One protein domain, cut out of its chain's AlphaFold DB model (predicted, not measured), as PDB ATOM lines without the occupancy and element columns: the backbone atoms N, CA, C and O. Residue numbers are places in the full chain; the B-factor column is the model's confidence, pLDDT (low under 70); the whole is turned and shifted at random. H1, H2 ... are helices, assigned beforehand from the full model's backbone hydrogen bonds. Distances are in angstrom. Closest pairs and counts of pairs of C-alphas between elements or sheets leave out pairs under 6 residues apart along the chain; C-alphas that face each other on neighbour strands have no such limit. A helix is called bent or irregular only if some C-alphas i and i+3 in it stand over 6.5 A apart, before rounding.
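Overview. This is residues 232 to 307 of the 393 residues of an uncharacterized protein of Mollisia scopiformis (UniProt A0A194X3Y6). Arm H5a of the bent longest helix, H5, joins H2 and H4 in a loosely packed up-and-down bundle, each running against the one before. Short H3 sits between H2 and H4 at one end; H1 and arm H5b lie off to one side. The 76 printed residues, all helix in class, hold H1 to H5 in chain order. The whole is compact, radius of gyration of the C-alphas 12.8 A, spanning 37 by 32 by 18 A.

Arrangement. H5, residues 287 to 306, was assigned as one helix by its hydrogen bonds but is bent, with C-alphas 296 and 299 6.9 A apart; H5a, 287 to 296, and H5b, 299 to 306, stand at a steep tilt of 66 degrees. H5a and H4, residues 270 to 282, form a hairpin and touch through 272 to 275 of H4 alone, closest C-alphas Asn 272 and Ala 293, 6.8 A. H2, residues 250 to 260, is close but not clearly touching H4, closest C-alphas Leu 257 and Arg 276, 6.4 A.

Along the chain. H1, residues 232 to 240, is irregular, with C-alphas 235 and 238 7.1 A apart, and its first C-alpha, that of Leu 232, is at (-23.954, 28.889, 30.474). H3 is residues 264 to 268. H4 measures 18.0 A.

Size, cuts and confidence. The printed part has no cut. Residues 237 to 248 are under 70 in pLDDT.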
ATOM      1  N   LEU A 232     -23.628  28.142  29.252       77.81
ATOM      2  CA  LEU A 232     -23.954  28.889  30.474       77.81
ATOM      3  C   LEU A 232     -22.743  29.033  31.396       77.81
ATOM      4  O   LEU A 232     -22.509  30.122  31.923       77.81
ATOM      5  N   GLY A 233     -21.919  27.992  31.527       75.25
ATOM      6  CA  GLY A 233     -20.676  28.066  32.289       75.25
ATOM      7  C   GLY A 233     -19.769  29.183  31.787       75.25
ATOM      8  O   GLY A 233     -19.297  29.999  32.573       75.25
ATOM      9  N   SER A 234     -19.622  29.315  30.464       72.19
ATOM     10  CA  SER A 234     -18.837  30.399  29.862       72.19
ATOM     11  C   SER A 234     -19.395  31.807  30.119       72.19
ATOM     12  O   SER A 234     -18.629  32.767  30.085       72.19
ATOM     13  N   PHE A 235     -20.699  31.951  30.379       73.12
ATOM     14  CA  PHE A 235     -21.316  33.252  30.661       73.12
ATOM     15  C   PHE A 235     -21.086  33.697  32.094       73.12
ATOM     16  O   PHE A 235     -20.751  34.853  32.325       73.12
ATOM     17  N   PHE A 236     -21.274  32.779  33.035       71.12
ATOM     18  CA  PHE A 236     -21.282  33.107  34.454       71.12
ATOM     19  C   PHE A 236     -19.915  32.953  35.119       71.12
ATOM     20  O   PHE A 236     -19.739  33.453  36.223       71.12
ATOM     21  N   ARG A 237     -18.937  32.306  34.472       69.19
ATOM     22  CA  ARG A 237     -17.587  32.099  35.023       69.19
ATOM     23  C   ARG A 237     -16.921  33.408  35.458       69.19
ATOM     24  O   ARG A 237     -16.568  33.547  36.623       69.19
ATOM     25  N   ASP A 238     -16.794  34.375  34.548       65.19
ATOM     26  CA  ASP A 238     -16.084  35.635  34.824       65.19
ATOM     27  C   ASP A 238     -16.751  36.432  35.966       65.19
ATOM     28  O   ASP A 238     -16.060  37.007  36.817       65.19
ATOM     29  N   ASP A 239     -18.088  36.410  36.016       64.81
ATOM     30  CA  ASP A 239     -18.886  37.102  37.032       64.81
ATOM     31  C   ASP A 239     -18.817  36.400  38.399       64.81
ATOM     32  O   ASP A 239     -18.660  37.058  39.431       64.81
ATOM     33  N   LEU A 240     -18.888  35.064  38.431       63.94
ATOM     34  CA  LEU A 240     -18.827  34.263  39.661       63.94
ATOM     35  C   LEU A 240     -17.416  34.220  40.271       63.94
ATOM     36  O   LEU A 240     -17.285  34.088  41.491       63.94
ATOM     37  N   GLU A 241     -16.370  34.371  39.453       60.94
ATOM     38  CA  GLU A 241     -14.972  34.477  39.893       60.94
ATOM     39  C   GLU A 241     -14.601  35.884  40.402       60.94
ATOM     40  O   GLU A 241     -13.474  36.106  40.850       60.94
ATOM     41  N   GLY A 242     -15.521  36.855  40.349       56.53
ATOM     42  CA  GLY A 242     -15.277  38.220  40.826       56.53
ATOM     43  C   GLY A 242     -14.228  38.980  40.005       56.53
ATOM     44  O   GLY A 242     -13.697  39.989  40.471       56.53
ATOM     45  N   ARG A 243     -13.920  38.513  38.783       55.72
ATOM     46  CA  ARG A 243     -12.902  39.103  37.893       55.72
ATOM     47  C   ARG A 243     -13.402  40.317  37.098       55.72
ATOM     48  O   ARG A 243     -12.641  40.889  36.320       55.72
ATOM     49  N   GLY A 244     -14.638  40.751  37.333       50.09
ATOM     50  CA  GLY A 244     -15.223  41.972  36.782       50.09
ATOM     51  C   GLY A 244     -16.602  41.711  36.187       50.09
ATOM     52  O   GLY A 244     -16.787  40.730  35.481       50.09
ATOM     53  N   GLY A 245     -17.554  42.604  36.477       50.59
ATOM     54  CA  GLY A 245     -18.943  42.477  36.042       50.59
ATOM     55  C   GLY A 245     -19.072  42.640  34.536       50.59
ATOM     56  O   GLY A 245     -19.053  43.762  34.021       50.59
ATOM     57  N   ARG A 246     -19.212  41.530  33.817       54.41
ATOM     58  CA  ARG A 246     -19.683  41.591  32.442       54.41
ATOM     59  C   ARG A 246     -21.196  41.698  32.462       54.41
ATOM     60  O   ARG A 246     -21.910  40.987  33.152       54.41
ATOM     61  N   VAL A 247     -21.702  42.611  31.647       57.25
ATOM     62  CA  VAL A 247     -23.114  42.610  31.280       57.25
ATOM     63  C   VAL A 247     -23.332  41.404  30.369       57.25
ATOM     64  O   VAL A 247     -22.566  41.208  29.421       57.25
ATOM     65  N   PHE A 248     -24.361  40.604  30.648       66.94
ATOM     66  CA  PHE A 248     -24.817  39.539  29.756       66.94
ATOM     67  C   PHE A 248     -24.946  40.089  28.325       66.94
ATOM     68  O   PHE A 248     -25.769  40.966  28.060       66.94
ATOM     69  N   SER A 249     -24.058  39.659  27.425       75.81
ATOM     70  CA  SER A 249     -23.864  40.333  26.136       75.81
ATOM     71  C   SER A 249     -24.839  39.835  25.064       75.81
ATOM     72  O   SER A 249     -25.350  38.718  25.148       75.81
ATOM     73  N   LEU A 250     -25.034  40.616  23.992       79.44
ATOM     74  CA  LEU A 250     -25.791  40.154  22.818       79.44
ATOM     75  C   LEU A 250     -25.186  38.869  22.220       79.44
ATOM     76  O   LEU A 250     -25.918  37.987  21.782       79.44
ATOM     77  N   GLN A 251     -23.857  38.721  22.253       80.94
ATOM     78  CA  GLN A 251     -23.182  37.505  21.786       80.94
ATOM     79  C   GLN A 251     -23.522  36.293  22.662       80.94
ATOM     80  O   GLN A 251     -23.623  35.180  22.147       80.94
ATOM     81  N   ASN A 252     -23.733  36.498  23.966       80.12
ATOM     82  CA  ASN A 252     -24.150  35.432  24.875       80.12
ATOM     83  C   ASN A 252     -25.565  34.959  24.523       80.12
ATOM     84  O   ASN A 252     -25.783  33.761  24.358       80.12
ATOM     85  N   VAL A 253     -26.502  35.891  24.317       80.88
ATOM     86  CA  VAL A 253     -27.869  35.564  23.874       80.88
ATOM     87  C   VAL A 253     -27.840  34.819  22.536       80.88
ATOM     88  O   VAL A 253     -28.486  33.790  22.376       80.88
ATOM     89  N   GLU A 254     -27.054  35.296  21.569       85.00
ATOM     90  CA  GLU A 254     -26.964  34.657  20.256       85.00
ATOM     91  C   GLU A 254     -26.364  33.248  20.341       85.00
ATOM     92  O   GLU A 254     -26.865  32.326  19.699       85.00
ATOM     93  N   LYS A 255     -25.335  33.043  21.171       84.56
ATOM     94  CA  LYS A 255     -24.743  31.720  21.403       84.56
ATOM     95  C   LYS A 255     -25.737  30.765  22.075       84.56
ATOM     96  O   LYS A 255     -25.834  29.627  21.630       84.56
ATOM     97  N   LEU A 256     -26.484  31.230  23.081       85.75
ATOM     98  CA  LEU A 256     -27.550  30.471  23.747       85.75
ATOM     99  C   LEU A 256     -28.587  29.969  22.731       85.75
ATOM    100  O   LEU A 256     -28.765  28.765  22.563       85.75
ATOM    101  N   LEU A 257     -29.194  30.895  21.988       85.19
ATOM    102  CA  LEU A 257     -30.254  30.593  21.023       85.19
ATOM    103  C   LEU A 257     -29.773  29.691  19.873       85.19
ATOM    104  O   LEU A 257     -30.538  28.884  19.339       85.19
ATOM    105  N   ASN A 258     -28.501  29.811  19.481       86.56
ATOM    106  CA  ASN A 258     -27.898  28.950  18.467       86.56
ATOM    107  C   ASN A 258     -27.656  27.523  18.975       86.56
ATOM    108  O   ASN A 258     -27.821  26.584  18.199       86.56
ATOM    109  N   GLU A 259     -27.260  27.333  20.237       82.88
ATOM    110  CA  GLU A 259     -27.144  25.987  20.813       82.88
ATOM    111  C   GLU A 259     -28.512  25.339  21.035       82.88
ATOM    112  O   GLU A 259     -28.680  24.163  20.712       82.88
ATOM    113  N   GLU A 260     -29.516  26.096  21.489       81.31
ATOM    114  CA  GLU A 260     -30.904  25.615  21.552       81.31
ATOM    115  C   GLU A 260     -31.365  25.071  20.196       81.31
ATOM    116  O   GLU A 260     -31.960  24.001  20.116       81.31
ATOM    117  N   ALA A 261     -31.046  25.781  19.109       82.62
ATOM    118  CA  ALA A 261     -31.427  25.381  17.757       82.62
ATOM    119  C   ALA A 261     -30.769  24.073  17.280       82.62
ATOM    120  O   ALA A 261     -31.256  23.473  16.321       82.62
ATOM    121  N   LYS A 262     -29.683  23.613  17.918       83.12
ATOM    122  CA  LYS A 262     -29.065  22.312  17.606       83.12
ATOM    123  C   LYS A 262     -29.798  21.143  18.251       83.12
ATOM    124  O   LYS A 262     -29.652  20.015  17.789       83.12
ATOM    125  N   THR A 263     -30.578  21.400  19.298       80.94
ATOM    126  CA  THR A 263     -31.356  20.364  19.976       80.94
ATOM    127  C   THR A 263     -32.677  20.197  19.245       80.94
ATOM    128  O   THR A 263     -33.468  21.131  19.210       80.94
ATOM    129  N   THR A 264     -32.940  19.030  18.653       80.25
ATOM    130  CA  THR A 264     -34.131  18.800  17.810       80.25
ATOM    131  C   THR A 264     -35.436  19.170  18.522       80.25
ATOM    132  O   THR A 264     -36.289  19.837  17.938       80.25
ATOM    133  N   GLU A 265     -35.560  18.804  19.798       81.38
ATOM    134  CA  GLU A 265     -36.728  19.095  20.633       81.38
ATOM    135  C   GLU A 265     -36.942  20.612  20.781       81.38
ATOM    136  O   GLU A 265     -37.971  21.136  20.345       81.38
ATOM    137  N   LEU A 266     -35.929  21.349  21.254       82.00
ATOM    138  CA  LEU A 266     -35.978  22.814  21.393       82.00
ATOM    139  C   LEU A 266     -36.053  23.552  20.043       82.00
ATOM    140  O   LEU A 266     -36.585  24.663  19.937       82.00
ATOM    141  N   ALA A 267     -35.522  22.962  18.973       81.75
ATOM    142  CA  ALA A 267     -35.608  23.503  17.622       81.75
ATOM    143  C   ALA A 267     -37.051  23.462  17.091       81.75
ATOM    144  O   ALA A 267     -37.486  24.382  16.387       81.75
ATOM    145  N   SER A 268     -37.790  22.409  17.448       84.44
ATOM    146  CA  SER A 268     -39.173  22.183  17.025       84.44
ATOM    147  C   SER A 268     -40.213  22.945  17.853       84.44
ATOM    148  O   SER A 268     -41.293  23.231  17.334       84.44
ATOM    149  N   ASP A 269     -39.879  23.337  19.087       87.19
ATOM    150  CA  ASP A 269     -40.785  24.070  19.973       87.19
ATOM    151  C   ASP A 269     -41.207  25.430  19.356       87.19
ATOM    152  O   ASP A 269     -40.348  26.273  19.040       87.19
ATOM    153  N   PRO A 270     -42.522  25.683  19.178       88.44
ATOM    154  CA  PRO A 270     -43.040  26.941  18.647       88.44
ATOM    155  C   PRO A 270     -42.591  28.188  19.417       88.44
ATOM    156  O   PRO A 270     -42.347  29.221  18.786       88.44
ATOM    157  N   LYS A 271     -42.457  28.109  20.748       86.44
ATOM    158  CA  LYS A 271     -42.037  29.226  21.605       86.44
ATOM    159  C   LYS A 271     -40.582  29.588  21.354       86.44
ATOM    160  O   LYS A 271     -40.286  30.730  21.006       86.44
ATOM    161  N   ASN A 272     -39.697  28.595  21.396       86.56
ATOM    162  CA  ASN A 272     -38.286  28.771  21.056       86.56
ATOM    163  C   ASN A 272     -38.113  29.297  19.627       86.56
ATOM    164  O   ASN A 272     -37.292  30.173  19.352       86.56
ATOM    165  N   LYS A 273     -38.922  28.809  18.681       88.31
ATOM    166  CA  LYS A 273     -38.904  29.298  17.300       88.31
ATOM    167  C   LYS A 273     -39.334  30.762  17.195       88.31
ATOM    168  O   LYS A 273     -38.754  31.487  16.388       88.31
ATOM    169  N   ALA A 274     -40.324  31.195  17.975       89.62
ATOM    170  CA  ALA A 274     -40.745  32.591  18.038       89.62
ATOM    171  C   ALA A 274     -39.637  33.480  18.620       89.62
ATOM    172  O   ALA A 274     -39.257  34.449  17.968       89.62
ATOM    173  N   LEU A 275     -39.044  33.083  19.751       89.38
ATOM    174  CA  LEU A 275     -37.927  33.791  20.389       89.38
ATOM    175  C   LEU A 275     -36.729  33.943  19.444       89.38
ATOM    176  O   LEU A 275     -36.198  35.039  19.270       89.38
ATOM    177  N   ARG A 276     -36.343  32.866  18.749       90.25
ATOM    178  CA  ARG A 276     -35.260  32.900  17.753       90.25
ATOM    179  C   ARG A 276     -35.572  33.813  16.571       90.25
ATOM    180  O   ARG A 276     -34.679  34.505  16.092       90.25
ATOM    181  N   ARG A 277     -36.816  33.811  16.078       90.06
ATOM    182  CA  ARG A 277     -37.244  34.695  14.980       90.06
ATOM    183  C   ARG A 277     -37.208  36.154  15.404       90.06
ATOM    184  O   ARG A 277     -36.650  36.969  14.680       90.06
ATOM    185  N   GLU A 278     -37.759  36.455  16.573       90.81
ATOM    186  CA  GLU A 278     -37.743  37.795  17.146       90.81
ATOM    187  C   GLU A 278     -36.309  38.285  17.312       90.81
ATOM    188  O   GLU A 278     -35.956  39.312  16.741       90.81
ATOM    189  N   TRP A 279     -35.439  37.489  17.940       91.25
ATOM    190  CA  TRP A 279     -34.020  37.807  18.050       91.25
ATOM    191  C   TRP A 279     -33.340  38.009  16.691       91.25
ATOM    192  O   TRP A 279     -32.566  38.948  16.518       91.25
ATOM    193  N   ALA A 280     -33.616  37.154  15.704       90.31
ATOM    194  CA  ALA A 280     -33.034  37.282  14.371       90.31
ATOM    195  C   ALA A 280     -33.444  38.590  13.675       90.31
ATOM    196  O   ALA A 280     -32.639  39.152  12.934       90.31
ATOM    197  N   THR A 281     -34.663  39.079  13.921       92.31
ATOM    198  CA  THR A 281     -35.186  40.317  13.331       92.31
ATOM    199  C   THR A 281     -34.771  41.566  14.105       92.31
ATOM    200  O   THR A 281     -34.367  42.551  13.494       92.31
ATOM    201  N   THR A 282     -34.879  41.551  15.433       90.62
ATOM    202  CA  THR A 282     -34.769  42.756  16.271       90.62
ATOM    203  C   THR A 282     -33.443  42.851  17.016       90.62
ATOM    204  O   THR A 282     -33.083  43.934  17.471       90.62
ATOM    205  N   LYS A 283     -32.730  41.725  17.178       90.06
ATOM    206  CA  LYS A 283     -31.586  41.575  18.096       90.06
ATOM    207  C   LYS A 283     -31.910  42.037  19.523       90.06
ATOM    208  O   LYS A 283     -31.034  42.504  20.248       90.06
ATOM    209  N   HIS A 284     -33.174  41.902  19.921       88.25
ATOM    210  CA  HIS A 284     -33.681  42.333  21.213       88.25
ATOM    211  C   HIS A 284     -34.686  41.315  21.765       88.25
ATOM    212  O   HIS A 284     -35.609  40.910  21.064       88.25
ATOM    213  N   LEU A 285     -34.527  40.950  23.038       88.19
ATOM    214  CA  LEU A 285     -35.517  40.214  23.826       88.19
ATOM    215  C   LEU A 285     -35.838  41.027  25.078       88.19
ATOM    216  O   LEU A 285     -34.952  41.628  25.688       88.19
ATOM    217  N   THR A 286     -37.101  41.032  25.488       89.38
ATOM    218  CA  THR A 286     -37.491  41.534  26.810       89.38
ATOM    219  C   THR A 286     -36.880  40.661  27.917       89.38
ATOM    220  O   THR A 286     -36.578  39.487  27.681       89.38
ATOM    221  N   PRO A 287     -36.739  41.172  29.157       84.19
ATOM    222  CA  PRO A 287     -36.239  40.370  30.274       84.19
ATOM    223  C   PRO A 287     -37.021  39.068  30.496       84.19
ATOM    224  O   PRO A 287     -36.420  38.040  30.783       84.19
ATOM    225  N   LEU A 288     -38.346  39.085  30.311       88.38
ATOM    226  CA  LEU A 288     -39.183  37.891  30.449       88.38
ATOM    227  C   LEU A 288     -38.933  36.873  29.334       88.38
ATOM    228  O   LEU A 288     -38.804  35.689  29.621       88.38
ATOM    229  N   GLN A 289     -38.803  37.326  28.086       89.44
ATOM    230  CA  GLN A 289     -38.460  36.453  26.957       89.44
ATOM    231  C   GLN A 289     -37.070  35.830  27.118       89.44
ATOM    232  O   GLN A 289     -36.885  34.655  26.813       89.44
ATOM    233  N   LEU A 290     -36.096  36.592  27.628       86.38
ATOM    234  CA  LEU A 290     -34.764  36.066  27.917       86.38
ATOM    235  C   LEU A 290     -34.800  35.021  29.041       86.38
ATOM    236  O   LEU A 290     -34.161  33.979  28.925       86.38
ATOM    237  N   LEU A 291     -35.551  35.279  30.116       86.38
ATOM    238  CA  LEU A 291     -35.743  34.306  31.193       86.38
ATOM    239  C   LEU A 291     -36.463  33.045  30.701       86.38
ATOM    240  O   LEU A 291     -36.098  31.946  31.115       86.38
ATOM    241  N   GLU A 292     -37.449  33.179  29.811       87.94
ATOM    242  CA  GLU A 292     -38.140  32.038  29.205       87.94
ATOM    243  C   GLU A 292     -37.183  31.196  28.348       87.94
ATOM    244  O   GLU A 292     -37.148  29.980  28.533       87.94
ATOM    245  N   ALA A 293     -36.349  31.828  27.511       86.75
ATOM    246  CA  ALA A 293     -35.303  31.143  26.742       86.75
ATOM    247  C   ALA A 293     -34.336  30.379  27.664       86.75
ATOM    248  O   ALA A 293     -34.179  29.167  27.557       86.75
ATOM    249  N   LEU A 294     -33.771  31.069  28.664       86.31
ATOM    250  CA  LEU A 294     -32.862  30.456  29.637       86.31
ATOM    251  C   LEU A 294     -33.509  29.257  30.337       86.31
ATOM    252  O   LEU A 294     -32.894  28.200  30.426       86.31
ATOM    253  N   THR A 295     -34.759  29.396  30.785       86.75
ATOM    254  CA  THR A 295     -35.499  28.320  31.461       86.75
ATOM    255  C   THR A 295     -35.693  27.107  30.551       86.75
ATOM    256  O   THR A 295     -35.555  25.975  31.007       86.75
ATOM    257  N   GLN A 296     -35.985  27.331  29.268       85.19
ATOM    258  CA  GLN A 296     -36.160  26.265  28.278       85.19
ATOM    259  C   GLN A 296     -34.838  25.579  27.913       85.19
ATOM    260  O   GLN A 296     -34.843  24.394  27.586       85.19
ATOM    261  N   PHE A 297     -33.709  26.278  28.025       85.06
ATOM    262  CA  PHE A 297     -32.388  25.706  27.771       85.06
ATOM    263  C   PHE A 297     -31.819  24.896  28.945       85.06
ATOM    264  O   PHE A 297     -31.049  23.961  28.719       85.06
ATOM    265  N   MET A 298     -32.201  25.209  30.191       85.19
ATOM    266  CA  MET A 298     -31.660  24.542  31.387       85.19
ATOM    267  C   MET A 298     -31.684  23.002  31.319       85.19
ATOM    268  O   MET A 298     -30.655  22.408  31.639       85.19
ATOM    269  N   PRO A 299     -32.762  22.324  30.871       85.62
ATOM    270  CA  PRO A 299     -32.790  20.859  30.797       85.62
ATOM    271  C   PRO A 299     -31.759  20.243  29.841       85.62
ATOM    272  O   PRO A 299     -31.381  19.092  30.021       85.62
ATOM    273  N   VAL A 300     -31.295  20.991  28.835       84.31
ATOM    274  CA  VAL A 300     -30.249  20.542  27.898       84.31
ATOM    275  C   VAL A 300     -28.855  20.797  28.458       84.31
ATOM    276  O   VAL A 300     -27.914  20.059  28.169       84.31
ATOM    277  N   GLU A 301     -28.709  21.859  29.244       85.06
ATOM    278  CA  GLU A 301     -27.412  22.295  29.738       85.06
ATOM    279  C   GLU A 301     -27.017  21.622  31.053       85.06
ATOM    280  O   GLU A 301     -25.864  21.226  31.208       85.06
ATOM    281  N   LEU A 302     -27.960  21.455  31.984       86.25
ATOM    282  CA  LEU A 302     -27.685  20.881  33.302       86.25
ATOM    283  C   LEU A 302     -27.043  19.488  33.235       86.25
ATOM    284  O   LEU A 302     -26.010  19.323  33.877       86.25
ATOM    285  N   PRO A 303     -27.516  18.529  32.408       87.56
ATOM    286  CA  PRO A 303     -26.888  17.208  32.326       87.56
ATOM    287  C   PRO A 303     -25.406  17.248  31.929       87.56
ATOM    288  O   PRO A 303     -24.622  16.413  32.367       87.56
ATOM    289  N   LYS A 304     -24.997  18.239  31.127       88.88
ATOM    290  CA  LYS A 304     -23.594  18.415  30.725       88.88
ATOM    291  C   LYS A 304     -22.715  18.850  31.897       88.88
ATOM    292  O   LYS A 304     -21.591  18.372  32.061       88.88
ATOM    293  N   ILE A 305     -23.239  19.762  32.717       89.12
ATOM    294  CA  ILE A 305     -22.549  20.287  33.898       89.12
ATOM    295  C   ILE A 305     -22.549  19.228  35.014       89.12
ATOM    296  O   ILE A 305     -21.534  19.046  35.680       89.12
ATOM    297  N   ASP A 306     -23.639  18.476  35.159       90.56
ATOM    298  CA  ASP A 306     -23.815  17.447  36.189       90.56
ATOM    299  C   ASP A 306     -23.033  16.149  35.912       90.56
ATOM    300  O   ASP A 306     -22.910  15.300  36.803       90.56
ATOM    301  N   PHE A 307     -22.467  15.972  34.710       94.56
ATOM    302  CA  PHE A 307     -21.669  14.788  34.396       94.56
ATOM    303  C   PHE A 307     -20.484  14.631  35.358       94.56
ATOM    304  O   PHE A 307     -19.604  15.492  35.473       94.56
TER     305      PHE A 307